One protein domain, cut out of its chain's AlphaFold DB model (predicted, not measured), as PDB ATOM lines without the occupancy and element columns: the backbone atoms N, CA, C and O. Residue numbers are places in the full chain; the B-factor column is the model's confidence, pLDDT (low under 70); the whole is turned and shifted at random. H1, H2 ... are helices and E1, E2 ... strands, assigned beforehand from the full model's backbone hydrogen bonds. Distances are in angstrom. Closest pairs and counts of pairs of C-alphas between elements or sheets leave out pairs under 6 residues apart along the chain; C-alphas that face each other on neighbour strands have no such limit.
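This is residues 544 to 643 of the 653 residues of an uncharacterized protein of uncultured bacterium (UniProt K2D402). A strongly twisted three-stranded sheet has two long helices, H1 and H3, packed on one face, two layers, with short H2 near one end; the loop of residues 607 to 622 reaches away. The printed part has 100 residues, mixed in class: H1 H2 H3, then E1 E2 E3, a meander, each strand the antiparallel neighbour of the one before. It is only just compact, close to loose, with radius of gyration of the C-alphas 15.1 A, and spans 48 by 26 by 22 A.

Look first at the hairpin of E1, residues 596 to 606, and E2, residues 623 to 632: N 601 and O 627 are 2.8 A apart, within hydrogen-bond range. In the hairpin of E2 and E3, residues 635 to 643, N 628 and O 639 are 2.8 A apart. H3, residues 575 to 593, is on the sheet at a height of 7.9 A; its closest C-alphas to E1, Glu 587 and Phe 597, are 5.7 A apart. H1, residues 544 to 561, only just touches H3, with 3 pairs of C-alphas within 8 A, the closest Leu 549 and Glu 593, 7.0 A. H2, residues 564 to 571, only grazes the sheet and forms a helical hairpin with H3, whose residues 575 to 582 alone touch it; the closest C-alphas, Leu 569 and Leu 578, are 5.7 A apart. In H1, H2 and H3 every O i to N i+4 pair is within hydrogen-bond range.

Find C-alpha 544 at (-38.271, 9.676, 21.832); H1 runs 26.0 A from there. H3 measures 26.5 A, E1 27.8 A, E2 28.4 A; E3, 25.6 A, ends at C-alpha 643, (-41.711, 10.854, 51.316).

The farthest C-alphas, Lys 544 and Asp 612, are 49.5 A apart; the printed part has no cut. The link E1 to E2 is long, and there residues 608 to 620 have pLDDT under 70.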
ATOM      1  N   LYS A 544     -38.284  11.000  21.187       90.31
ATOM      2  CA  LYS A 544     -38.271   9.676  21.832       90.31
ATOM      3  C   LYS A 544     -37.380   9.657  23.069       90.31
ATOM      4  O   LYS A 544     -37.852   9.249  24.125       90.31
ATOM      5  N   ARG A 545     -36.141  10.151  22.962       88.81
ATOM      6  CA  ARG A 545     -35.201  10.246  24.097       88.81
ATOM      7  C   ARG A 545     -35.767  11.090  25.233       88.81
ATOM      8  O   ARG A 545     -35.628  10.742  26.398       88.81
ATOM      9  N   GLN A 546     -36.431  12.189  24.888       87.06
ATOM     10  CA  GLN A 546     -37.135  13.048  25.834       87.06
ATOM     11  C   GLN A 546     -38.204  12.287  26.614       87.06
ATOM     12  O   GLN A 546     -38.231  12.353  27.841       87.06
ATOM     13  N   ILE A 547     -39.052  11.554  25.896       87.12
ATOM     14  CA  ILE A 547     -40.104  10.725  26.478       87.12
ATOM     15  C   ILE A 547     -39.516   9.604  27.357       87.12
ATOM     16  O   ILE A 547     -40.063   9.302  28.417       87.12
ATOM     17  N   GLU A 548     -38.422   8.976  26.928       88.06
ATOM     18  CA  GLU A 548     -37.729   7.924  27.683       88.06
ATOM     19  C   GLU A 548     -37.144   8.465  28.990       88.06
ATOM     20  O   GLU A 548     -37.430   7.923  30.054       88.06
ATOM     21  N   LEU A 549     -36.417   9.583  28.943       88.25
ATOM     22  CA  LEU A 549     -35.870  10.229  30.137       88.25
ATOM     23  C   LEU A 549     -36.971  10.625  31.132       88.25
ATOM     24  O   LEU A 549     -36.840  10.412  32.335       88.25
ATOM     25  N   GLN A 550     -38.068  11.192  30.633       87.06
ATOM     26  CA  GLN A 550     -39.239  11.528  31.442       87.06
ATOM     27  C   GLN A 550     -39.811  10.303  32.160       87.06
ATOM     28  O   GLN A 550     -40.118  10.381  33.348       87.06
ATOM     29  N   GLN A 551     -39.886   9.162  31.471       85.75
ATOM     30  CA  GLN A 551     -40.294   7.906  32.093       85.75
ATOM     31  C   GLN A 551     -39.324   7.480  33.192       85.75
ATOM     32  O   GLN A 551     -39.768   7.175  34.295       85.75
ATOM     33  N   HIS A 552     -38.019   7.492  32.914       89.81
ATOM     34  CA  HIS A 552     -37.008   7.114  33.898       89.81
ATOM     35  C   HIS A 552     -37.104   7.973  35.162       89.81
ATOM     36  O   HIS A 552     -37.022   7.448  36.267       89.81
ATOM     37  N   LEU A 553     -37.358   9.278  35.023       90.38
ATOM     38  CA  LEU A 553     -37.558  10.176  36.161       90.38
ATOM     39  C   LEU A 553     -38.843   9.874  36.946       90.38
ATOM     40  O   LEU A 553     -38.814   9.930  38.177       90.38
ATOM     41  N   CYS A 554     -39.949   9.534  36.281       87.69
ATOM     42  CA  CYS A 554     -41.176   9.107  36.961       87.69
ATOM     43  C   CYS A 554     -40.975   7.792  37.723       87.69
ATOM     44  O   CYS A 554     -41.280   7.730  38.914       87.69
ATOM     45  N   ASP A 555     -40.400   6.779  37.071       89.06
ATOM     46  CA  ASP A 555     -40.125   5.473  37.678       89.06
ATOM     47  C   ASP A 555     -39.172   5.622  38.872       89.06
ATOM     48  O   ASP A 555     -39.390   5.053  39.944       89.06
ATOM     49  N   PHE A 556     -38.134   6.446  38.717       93.12
ATOM     50  CA  PHE A 556     -37.194   6.748  39.787       93.12
ATOM     51  C   PHE A 556     -37.863   7.478  40.953       93.12
ATOM     52  O   PHE A 556     -37.618   7.131  42.107       93.12
ATOM     53  N   SER A 557     -38.753   8.433  40.674       91.25
ATOM     54  CA  SER A 557     -39.516   9.137  41.711       91.25
ATOM     55  C   SER A 557     -40.348   8.158  42.540       91.25
ATOM     56  O   SER A 557     -40.262   8.183  43.765       91.25
ATOM     57  N   GLU A 558     -41.058   7.218  41.905       89.69
ATOM     58  CA  GLU A 558     -41.792   6.178  42.634       89.69
ATOM     59  C   GLU A 558     -40.890   5.293  43.503       89.69
ATOM     60  O   GLU A 558     -41.277   4.911  44.612       89.69
ATOM     61  N   ILE A 559     -39.703   4.936  43.002       93.44
ATOM     62  CA  ILE A 559     -38.723   4.144  43.756       93.44
ATOM     63  C   ILE A 559     -38.315   4.896  45.027       93.44
ATOM     64  O   ILE A 559     -38.250   4.287  46.095       93.44
ATOM     65  N   LEU A 560     -38.082   6.207  44.934       93.25
ATOM     66  CA  LEU A 560     -37.712   7.036  46.081       93.25
ATOM     67  C   LEU A 560     -38.841   7.160  47.108       93.25
ATOM     68  O   LEU A 560     -38.580   7.055  48.304       93.25
ATOM     69  N   GLU A 561     -40.091   7.334  46.675       90.81
ATOM     70  CA  GLU A 561     -41.239   7.405  47.595       90.81
ATOM     71  C   GLU A 561     -41.433   6.104  48.394       90.81
ATOM     72  O   GLU A 561     -41.876   6.123  49.547       90.81
ATOM     73  N   LYS A 562     -41.058   4.967  47.796       91.62
ATOM     74  CA  LYS A 562     -41.119   3.625  48.396       91.62
ATOM     75  C   LYS A 562     -39.823   3.231  49.131       91.62
ATOM     76  O   LYS A 562     -39.759   2.146  49.709       91.62
ATOM     77  N   ASP A 563     -38.789   4.078  49.133       94.31
ATOM     78  CA  ASP A 563     -37.497   3.773  49.755       94.31
ATOM     79  C   ASP A 563     -37.599   3.819  51.288       94.31
ATOM     80  O   ASP A 563     -37.723   4.876  51.911       94.31
ATOM     81  N   THR A 564     -37.493   2.651  51.920       94.44
ATOM     82  CA  THR A 564     -37.643   2.491  53.376       94.44
ATOM     83  C   THR A 564     -36.619   3.281  54.189       94.44
ATOM     84  O   THR A 564     -36.911   3.692  55.313       94.44
ATOM     85  N   SER A 565     -35.426   3.542  53.647       95.31
ATOM     86  CA  SER A 565     -34.426   4.360  54.336       95.31
ATOM     87  C   SER A 565     -34.789   5.847  54.307       95.31
ATOM     88  O   SER A 565     -34.601   6.529  55.313       95.31
ATOM     89  N   LEU A 566     -35.384   6.336  53.212       95.12
ATOM     90  CA  LEU A 566     -35.908   7.702  53.133       95.12
ATOM     91  C   LEU A 566     -37.119   7.883  54.048       95.12
ATOM     92  O   LEU A 566     -37.182   8.850  54.805       95.12
ATOM     93  N   GLN A 567     -38.036   6.916  54.058       93.62
ATOM     94  CA  GLN A 567     -39.190   6.931  54.958       93.62
ATOM     95  C   GLN A 567     -38.778   6.869  56.438       93.62
ATOM     96  O   GLN A 567     -39.441   7.432  57.314       93.62
ATOM     97  N   ARG A 568     -37.672   6.179  56.751       93.31
ATOM     98  CA  ARG A 568     -37.096   6.165  58.099       93.31
ATOM     99  C   ARG A 568     -36.564   7.546  58.478       93.31
ATOM    100  O   ARG A 568     -36.914   8.035  59.547       93.31
ATOM    101  N   LEU A 569     -35.787   8.187  57.601       92.56
ATOM    102  CA  LEU A 569     -35.306   9.559  57.813       92.56
ATOM    103  C   LEU A 569     -36.471  10.543  57.991       92.56
ATOM    104  O   LEU A 569     -36.417  11.406  58.864       92.56
ATOM    105  N   SER A 570     -37.544  10.364  57.216       91.12
ATOM    106  CA  SER A 570     -38.788  11.121  57.368       91.12
ATOM    107  C   SER A 570     -39.422  10.924  58.751       91.12
ATOM    108  O   SER A 570     -39.840  11.891  59.383       91.12
ATOM    109  N   SER A 571     -39.498   9.693  59.263       89.50
ATOM    110  CA  SER A 571     -40.054   9.429  60.604       89.50
ATOM    111  C   SER A 571     -39.208   9.950  61.748       89.50
ATOM    112  O   SER A 571     -39.743  10.290  62.799       89.50
ATOM    113  N   GLU A 572     -37.894   9.999  61.557       91.62
ATOM    114  CA  GLU A 572     -36.950  10.578  62.513       91.62
ATOM    115  C   GLU A 572     -36.963  12.123  62.478       91.62
ATOM    116  O   GLU A 572     -36.174  12.747  63.185       91.62
ATOM    117  N   ASP A 573     -37.825  12.742  61.653       90.88
ATOM    118  CA  ASP A 573     -37.857  14.184  61.366       90.88
ATOM    119  C   ASP A 573     -36.476  14.737  60.934       90.88
ATOM    120  O   ASP A 573     -36.143  15.912  61.126       90.88
ATOM    121  N   ASN A 574     -35.644  13.885  60.317       92.94
ATOM    122  CA  ASN A 574     -34.277  14.201  59.912       92.94
ATOM    123  C   ASN A 574     -34.240  14.825  58.507       92.94
ATOM    124  O   ASN A 574     -33.812  14.201  57.534       92.94
ATOM    125  N   GLN A 575     -34.680  16.081  58.399       93.88
ATOM    126  CA  GLN A 575     -34.747  16.808  57.120       93.88
ATOM    127  C   GLN A 575     -33.387  16.952  56.422       93.88
ATOM    128  O   GLN A 575     -33.319  16.890  55.196       93.88
ATOM    129  N   VAL A 576     -32.303  17.132  57.188       94.75
ATOM    130  CA  VAL A 576     -30.942  17.260  56.637       94.75
ATOM    131  C   VAL A 576     -30.512  15.943  56.000       94.75
ATOM    132  O   VAL A 576     -30.161  15.925  54.824       94.75
ATOM    133  N   GLY A 577     -30.630  14.835  56.737       95.56
ATOM    134  CA  GLY A 577     -30.301  13.510  56.217       95.56
ATOM    135  C   GLY A 577     -31.185  13.116  55.036       95.56
ATOM    136  O   GLY A 577     -30.689  12.532  54.073       95.56
ATOM    137  N   LEU A 578     -32.474  13.474  55.066       94.81
ATOM    138  CA  LEU A 578     -33.401  13.276  53.952       94.81
ATOM    139  C   LEU A 578     -32.932  14.022  52.693       94.81
ATOM    140  O   LEU A 578     -32.819  13.410  51.630       94.81
ATOM    141  N   ARG A 579     -32.598  15.315  52.821       96.06
ATOM    142  CA  ARG A 579     -32.081  16.150  51.726       96.06
ATOM    143  C   ARG A 579     -30.807  15.560  51.120       96.06
ATOM    144  O   ARG A 579     -30.754  15.364  49.909       96.06
ATOM    145  N   GLU A 580     -29.808  15.263  51.947       95.81
ATOM    146  CA  GLU A 580     -28.517  14.713  51.505       95.81
ATOM    147  C   GLU A 580     -28.691  13.357  50.806       95.81
ATOM    148  O   GLU A 580     -28.112  13.107  49.749       95.81
ATOM    149  N   SER A 581     -29.557  12.504  51.355       96.62
ATOM    150  CA  SER A 581     -29.826  11.171  50.816       96.62
ATOM    151  C   SER A 581     -30.574  11.203  49.481       96.62
ATOM    152  O   SER A 581     -30.349  10.339  48.632       96.62
ATOM    153  N   ILE A 582     -31.480  12.163  49.279       96.19
ATOM    154  CA  ILE A 582     -32.156  12.368  47.990       96.19
ATOM    155  C   ILE A 582     -31.168  12.947  46.976       96.19
ATOM    156  O   ILE A 582     -31.072  12.428  45.866       96.19
ATOM    157  N   GLN A 583     -30.385  13.953  47.372       96.69
ATOM    158  CA  GLN A 583     -29.354  14.555  46.526       96.69
ATOM    159  C   GLN A 583     -28.386  13.499  45.974       96.69
ATOM    160  O   GLN A 583     -28.252  13.376  44.758       96.69
ATOM    161  N   GLN A 584     -27.794  12.672  46.839       96.62
ATOM    162  CA  GLN A 584     -26.851  11.630  46.424       96.62
ATOM    163  C   GLN A 584     -27.463  10.645  45.412       96.62
ATOM    164  O   GLN A 584     -26.811  10.220  44.452       96.62
ATOM    165  N   ARG A 585     -28.728  10.262  45.623       97.12
ATOM    166  CA  ARG A 585     -29.442   9.348  44.725       97.12
ATOM    167  C   ARG A 585     -29.694   9.986  43.360       97.12
ATOM    168  O   ARG A 585     -29.445   9.331  42.349       97.12
ATOM    169  N   PHE A 586     -30.118  11.250  43.312       95.62
ATOM    170  CA  PHE A 586     -30.297  11.960  42.045       95.62
ATOM    171  C   PHE A 586     -28.985  12.209  41.311       95.62
ATOM    172  O   PHE A 586     -28.971  12.056  40.100       95.62
ATOM    173  N   GLU A 587     -27.892  12.546  41.995       95.00
ATOM    174  CA  GLU A 587     -26.567  12.692  41.370       95.00
ATOM    175  C   GLU A 587     -26.113  11.378  40.709       95.00
ATOM    176  O   GLU A 587     -25.602  11.365  39.583       95.00
ATOM    177  N   THR A 588     -26.360  10.253  41.388       95.38
ATOM    178  CA  THR A 588     -26.052   8.915  40.866       95.38
ATOM    179  C   THR A 588     -26.901   8.590  39.635       95.38
ATOM    180  O   THR A 588     -26.356   8.189  38.608       95.38
ATOM    181  N   HIS A 589     -28.217   8.796  39.718       94.38
ATOM    182  CA  HIS A 589     -29.149   8.529  38.619       94.38
ATOM    183  C   HIS A 589     -28.921   9.472  37.423       94.38
ATOM    184  O   HIS A 589     -28.894   9.029  36.280       94.38
ATOM    185  N   ALA A 590     -28.631  10.751  37.673       92.31
ATOM    186  CA  ALA A 590     -28.279  11.750  36.661       92.31
ATOM    187  C   ALA A 590     -27.081  11.320  35.810       92.31
ATOM    188  O   ALA A 590     -27.110  11.419  34.584       92.31
ATOM    189  N   THR A 591     -26.055  10.765  36.460       91.94
ATOM    190  CA  THR A 591     -24.865  10.229  35.786       91.94
ATOM    191  C   THR A 591     -25.198   9.032  34.885       91.94
ATOM    192  O   THR A 591     -24.547   8.842  33.860       91.94
ATOM    193  N   GLN A 592     -26.194   8.224  35.258       91.44
ATOM    194  CA  GLN A 592     -26.611   7.032  34.513       91.44
ATOM    195  C   GLN A 592     -27.490   7.385  33.308       91.44
ATOM    196  O   GLN A 592     -27.260   6.870  32.217       91.44
ATOM    197  N   GLU A 593     -28.439   8.303  33.498       90.69
ATOM    198  CA  GLU A 593     -29.479   8.630  32.514       90.69
ATOM    199  C   GLU A 593     -29.161   9.866  31.652       90.69
ATOM    200  O   GLU A 593     -29.897  10.190  30.722       90.69
ATOM    201  N   GLY A 594     -28.060  10.573  31.928       86.50
ATOM    202  CA  GLY A 594     -27.567  11.652  31.068       86.50
ATOM    203  C   GLY A 594     -28.314  12.984  31.203       86.50
ATOM    204  O   GLY A 594     -28.469  13.701  30.213       86.50
ATOM    205  N   TYR A 595     -28.750  13.338  32.414       88.56
ATOM    206  CA  TYR A 595     -29.264  14.676  32.746       88.56
ATOM    207  C   TYR A 595     -28.396  15.353  33.819       88.56
ATOM    208  O   TYR A 595     -27.566  14.707  34.452       88.56
ATOM    209  N   GLU A 596     -28.557  16.663  34.031       91.19
ATOM    210  CA  GLU A 596     -27.832  17.396  35.077       91.19
ATOM    211  C   GLU A 596     -28.708  17.485  36.333       91.19
ATOM    212  O   GLU A 596     -29.815  18.022  36.303       91.19
ATOM    213  N   PHE A 597     -28.229  16.969  37.462       92.56
ATOM    214  CA  PHE A 597     -28.819  17.289  38.760       92.56
ATOM    215  C   PHE A 597     -28.303  18.655  39.224       92.56
ATOM    216  O   PHE A 597     -27.098  18.898  39.178       92.56
ATOM    217  N   PHE A 598     -29.198  19.532  39.688       88.88
ATOM    218  CA  PHE A 598     -28.810  20.855  40.173       88.88
ATOM    219  C   PHE A 598     -28.780  20.927  41.702       88.88
ATOM    220  O   PHE A 598     -27.730  21.197  42.279       88.88
ATOM    221  N   LYS A 599     -29.923  20.715  42.370       91.75
ATOM    222  CA  LYS A 599     -30.018  20.739  43.842       91.75
ATOM    223  C   LYS A 599     -31.325  20.139  44.352       91.75
ATOM    224  O   LYS A 599     -32.324  20.111  43.641       91.75
ATOM    225  N   VAL A 600     -31.352  19.790  45.637       92.00
ATOM    226  CA  VAL A 600     -32.601  19.649  46.405       92.00
ATOM    227  C   VAL A 600     -32.948  21.011  47.007       92.00
ATOM    228  O   VAL A 600     -32.220  21.518  47.863       92.00
ATOM    229  N   ASN A 601     -34.034  21.624  46.543       86.69
ATOM    230  CA  ASN A 601     -34.381  23.004  46.879       86.69
ATOM    231  C   ASN A 601     -35.144  23.086  48.205       86.69
ATOM    232  O   ASN A 601     -34.618  23.614  49.184       86.69
ATOM    233  N   ASN A 602     -36.328  22.478  48.278       84.00
ATOM    234  CA  ASN A 602     -37.235  22.578  49.420       84.00
ATOM    235  C   ASN A 602     -37.488  21.211  50.071       84.00
ATOM    236  O   ASN A 602     -37.542  20.194  49.389       84.00
ATOM    237  N   VAL A 603     -37.640  21.200  51.400       88.44
ATOM    238  CA  VAL A 603     -38.100  20.045  52.189       88.44
ATOM    239  C   VAL A 603     -39.188  20.557  53.127       88.44
ATOM    240  O   VAL A 603     -38.900  21.235  54.112       88.44
ATOM    241  N   ILE A 604     -40.444  20.293  52.783       85.50
ATOM    242  CA  ILE A 604     -41.625  20.843  53.450       85.50
ATOM    243  C   ILE A 604     -42.303  19.723  54.231       85.50
ATOM    244  O   ILE A 604     -42.670  18.697  53.667       85.50
ATOM    245  N   SER A 605     -42.460  19.906  55.542       84.69
ATOM    246  CA  SER A 605     -43.232  18.972  56.366       84.69
ATOM    247  C   SER A 605     -44.706  19.065  55.998       84.69
ATOM    248  O   SER A 605     -45.290  20.143  56.093       84.69
ATOM    249  N   VAL A 606     -45.311  17.928  55.674       80.44
ATOM    250  CA  VAL A 606     -46.750  17.789  55.458       80.44
ATOM    251  C   VAL A 606     -47.306  16.947  56.597       80.44
ATOM    252  O   VAL A 606     -47.044  15.749  56.694       80.44
ATOM    253  N   ASP A 607     -48.035  17.591  57.504       75.81
ATOM    254  CA  ASP A 607     -48.701  16.937  58.631       75.81
ATOM    255  C   ASP A 607     -50.131  17.464  58.737       75.81
ATOM    256  O   ASP A 607     -50.426  18.365  59.517       75.81
ATOM    257  N   ILE A 608     -51.018  16.898  57.918       65.12
ATOM    258  CA  ILE A 608     -52.427  17.314  57.844       65.12
ATOM    259  C   ILE A 608     -53.256  16.710  58.995       65.12
ATOM    260  O   ILE A 608     -54.456  16.934  59.108       65.12
ATOM    261  N   THR A 609     -52.628  15.923  59.875       60.28
ATOM    262  CA  THR A 609     -53.304  15.309  61.028       60.28
ATOM    263  C   THR A 609     -53.309  16.197  62.271       60.28
ATOM    264  O   THR A 609     -54.048  15.919  63.213       60.28
ATOM    265  N   LYS A 610     -52.486  17.254  62.291       52.34
ATOM    266  CA  LYS A 610     -52.251  18.089  63.477       52.34
ATOM    267  C   LYS A 610     -53.118  19.336  63.596       52.34
ATOM    268  O   LYS A 610     -52.891  20.117  64.519       52.34
ATOM    269  N   ASP A 611     -54.109  19.529  62.736       51.12
ATOM    270  CA  ASP A 611     -54.986  20.681  62.906       51.12
ATOM    271  C   ASP A 611     -55.881  20.524  64.140       51.12
ATOM    272  O   ASP A 611     -56.528  19.495  64.351       51.12
ATOM    273  N   ASP A 612     -55.939  21.597  64.940       46.44
ATOM    274  CA  ASP A 612     -56.672  21.760  66.212       46.44
ATOM    275  C   ASP A 612     -58.190  21.450  66.137       46.44
ATOM    276  O   ASP A 612     -58.911  21.616  67.122       46.44
ATOM    277  N   VAL A 613     -58.705  21.033  64.977       47.53
ATOM    278  CA  VAL A 613     -60.137  20.853  64.683       47.53
ATOM    279  C   VAL A 613     -60.577  19.377  64.708       47.53
ATOM    280  O   VAL A 613     -61.769  19.086  64.688       47.53
ATOM    281  N   GLY A 614     -59.643  18.430  64.856       45.81
ATOM    282  CA  GLY A 614     -59.915  17.111  65.443       45.81
ATOM    283  C   GLY A 614     -60.717  16.084  64.633       45.81
ATOM    284  O   GLY A 614     -60.981  15.015  65.182       45.81
ATOM    285  N   GLN A 615     -61.098  16.328  63.375       47.38
ATOM    286  CA  GLN A 615     -61.795  15.329  62.547       47.38
ATOM    287  C   GLN A 615     -61.421  15.471  61.061       47.38
ATOM    288  O   GLN A 615     -61.827  16.424  60.408       47.38
ATOM    289  N   SER A 616     -60.656  14.518  60.522       46.50
ATOM    290  CA  SER A 616     -60.418  14.357  59.079       46.50
ATOM    291  C   SER A 616     -60.559  12.878  58.714       46.50
ATOM    292  O   SER A 616     -59.964  12.026  59.377       46.50
ATOM    293  N   HIS A 617     -61.355  12.582  57.681       52.03
ATOM    294  CA  HIS A 617     -61.548  11.238  57.122       52.03
ATOM    295  C   HIS A 617     -60.522  10.888  56.026       52.03
ATOM    296  O   HIS A 617     -60.282   9.706  55.790       52.03
ATOM    297  N   ASP A 618     -59.837  11.888  55.462       56.28
ATOM    298  CA  ASP A 618     -58.719  11.710  54.533       56.28
ATOM    299  C   ASP A 618     -57.397  11.832  55.294       56.28
ATOM    300  O   ASP A 618     -56.820  12.916  55.453       56.28
ATOM    301  N   THR A 619     -56.906  10.712  55.826       61.59
ATOM    302  CA  THR A 619     -55.607  10.690  56.502       61.59
ATOM    303  C   THR A 619     -54.500  10.602  55.464       61.59
ATOM    304  O   THR A 619     -54.074   9.513  55.078       61.59
ATOM    305  N   VAL A 620     -54.001  11.755  55.018       67.12
ATOM    306  CA  VAL A 620     -52.689  11.786  54.367       67.12
ATOM    307  C   VAL A 620     -51.668  11.338  55.402       67.12
ATOM    308  O   VAL A 620     -51.629  11.920  56.492       67.12
ATOM    309  N   PRO A 621     -50.862  10.305  55.107       77.38
ATOM    310  CA  PRO A 621     -49.785   9.920  55.999       77.38
ATOM    311  C   PRO A 621     -48.896  11.148  56.246       77.38
ATOM    312  O   PRO A 621     -48.566  11.839  55.287       77.38
ATOM    313  N   PRO A 622     -48.500  11.476  57.485       84.56
ATOM    314  CA  PRO A 622     -47.532  12.544  57.692       84.56
ATOM    315  C   PRO A 622     -46.239  12.218  56.933       84.56
ATOM    316  O   PRO A 622     -45.835  11.055  56.845       84.56
ATOM    317  N   GLY A 623     -45.580  13.236  56.388       89.25
ATOM    318  CA  GLY A 623     -44.416  13.054  55.524       89.25
ATOM    319  C   GLY A 623     -43.725  14.360  55.164       89.25
ATOM    320  O   GLY A 623     -43.986  15.408  55.762       89.25
ATOM    321  N   TYR A 624     -42.848  14.291  54.169       90.25
ATOM    322  CA  TYR A 624     -42.176  15.448  53.590       90.25
ATOM    323  C   TYR A 624     -42.434  15.540  52.092       90.25
ATOM    324  O   TYR A 624     -42.269  14.564  51.366       90.25
ATOM    325  N   GLN A 625     -42.767  16.741  51.632       89.50
ATOM    326  CA  GLN A 625     -42.663  17.114  50.230       89.50
ATOM    327  C   GLN A 625     -41.252  17.622  49.952       89.50
ATOM    328  O   GLN A 625     -40.762  18.516  50.645       89.50
ATOM    329  N   VAL A 626     -40.586  17.039  48.962       90.88
ATOM    330  CA  VAL A 626     -39.211  17.386  48.600       90.88
ATOM    331  C   VAL A 626     -39.166  17.869  47.162       90.88
ATOM    332  O   VAL A 626     -39.554  17.142  46.253       90.88
ATOM    333  N   GLU A 627     -38.658  19.080  46.965       91.44
ATOM    334  CA  GLU A 627     -38.425  19.644  45.641       91.44
ATOM    335  C   GLU A 627     -37.000  19.350  45.177       91.44
ATOM    336  O   GLU A 627     -36.018  19.750  45.813       91.44
ATOM    337  N   VAL A 628     -36.890  18.712  44.021       91.50
ATOM    338  CA  VAL A 628     -35.635  18.421  43.342       91.50
ATOM    339  C   VAL A 628     -35.577  19.212  42.044       91.50
ATOM    340  O   VAL A 628     -36.464  19.107  41.205       91.50
ATOM    341  N   ILE A 629     -34.511  19.987  41.864       89.81
ATOM    342  CA  ILE A 629     -34.258  20.721  40.629       89.81
ATOM    343  C   ILE A 629     -33.249  19.942  39.799       89.81
ATOM    344  O   ILE A 629     -32.115  19.701  40.227       89.81
ATOM    345  N   ILE A 630     -33.662  19.590  38.589       90.94
ATOM    346  CA  ILE A 630     -32.792  19.071  37.539       90.94
ATOM    347  C   ILE A 630     -32.637  20.129  36.451       90.94
ATOM    348  O   ILE A 630     -33.415  21.078  36.372       90.94
ATOM    349  N   ARG A 631     -31.631  19.975  35.600       85.44
ATOM    350  CA  ARG A 631     -31.422  20.798  34.417       85.44
ATOM    351  C   ARG A 631     -31.375  19.914  33.190       85.44
ATOM    352  O   ARG A 631     -30.718  18.872  33.162       85.44
ATOM    353  N   ARG A 632     -32.056  20.372  32.148       79.56
ATOM    354  CA  ARG A 632     -31.996  19.765  30.826       79.56
ATOM    355  C   ARG A 632     -31.853  20.860  29.792       79.56
ATOM    356  O   ARG A 632     -32.679  21.763  29.738       79.56
ATOM    357  N   GLU A 633     -30.797  20.774  28.986       78.69
ATOM    358  CA  GLU A 633     -30.473  21.801  27.981       78.69
ATOM    359  C   GLU A 633     -30.339  23.204  28.620       78.69
ATOM    360  O   GLU A 633     -30.706  24.213  28.026       78.69
ATOM    361  N   GLY A 634     -29.856  23.267  29.870       75.56
ATOM    362  CA  GLY A 634     -29.738  24.506  30.651       75.56
ATOM    363  C   GLY A 634     -31.050  25.027  31.253       75.56
ATOM    364  O   GLY A 634     -31.017  25.990  32.018       75.56
ATOM    365  N   ILE A 635     -32.193  24.397  30.968       73.88
ATOM    366  CA  ILE A 635     -33.495  24.783  31.521       73.88
ATOM    367  C   ILE A 635     -33.723  24.018  32.835       73.88
ATOM    368  O   ILE A 635     -33.670  22.784  32.826       73.88
ATOM    369  N   PRO A 636     -33.948  24.711  33.968       80.19
ATOM    370  CA  PRO A 636     -34.296  24.067  35.225       80.19
ATOM    371  C   PRO A 636     -35.724  23.504  35.182       80.19
ATOM    372  O   PRO A 636     -36.653  24.188  34.752       80.19
ATOM    373  N   SER A 637     -35.899  22.287  35.694       83.44
ATOM    374  CA  SER A 637     -37.197  21.630  35.877       83.44
ATOM    375  C   SER A 637     -37.319  21.130  37.318       83.44
ATOM    376  O   SER A 637     -36.344  20.653  37.900       83.44
ATOM    377  N   SER A 638     -38.516  21.250  37.894       86.38
ATOM    378  CA  SER A 638     -38.803  20.925  39.297       86.38
ATOM    379  C   SER A 638     -39.571  19.607  39.395       86.38
ATOM    380  O   SER A 638     -40.617  19.453  38.765       86.38
ATOM    381  N   ILE A 639     -39.040  18.664  40.171       89.50
ATOM    382  CA  ILE A 639     -39.658  17.382  40.524       89.50
ATOM    383  C   ILE A 639     -40.070  17.462  41.993       89.50
ATOM    384  O   ILE A 639     -39.235  17.747  42.851       89.50
ATOM    385  N   TRP A 640     -41.334  17.171  42.291       88.56
ATOM    386  CA  TRP A 640     -41.836  17.097  43.661       88.56
ATOM    387  C   TRP A 640     -42.054  15.644  44.066       88.56
ATOM    388  O   TRP A 640     -42.753  14.903  43.383       88.56
ATOM    389  N   LEU A 641     -41.441  15.255  45.180       90.38
ATOM    390  CA  LEU A 641     -41.529  13.917  45.758       90.38
ATOM    391  C   LEU A 641     -42.298  13.976  47.066       90.38
ATOM    392  O   LEU A 641     -42.090  14.906  47.849       90.38
ATOM    393  N   PHE A 642     -43.108  12.961  47.350       90.62
ATOM    394  CA  PHE A 642     -43.702  12.797  48.669       90.62
ATOM    395  C   PHE A 642     -43.092  11.603  49.410       90.62
ATOM    396  O   PHE A 642     -43.307  10.450  49.049       90.62
ATOM    397  N   ILE A 643     -42.344  11.877  50.480       92.25
ATOM    398  CA  ILE A 643     -41.711  10.854  51.316       92.25
ATOM    399  C   ILE A 643     -42.546  10.665  52.592       92.25
ATOM    400  O   ILE A 643     -42.494  11.526  53.476       92.25
TER     401      ILE A 643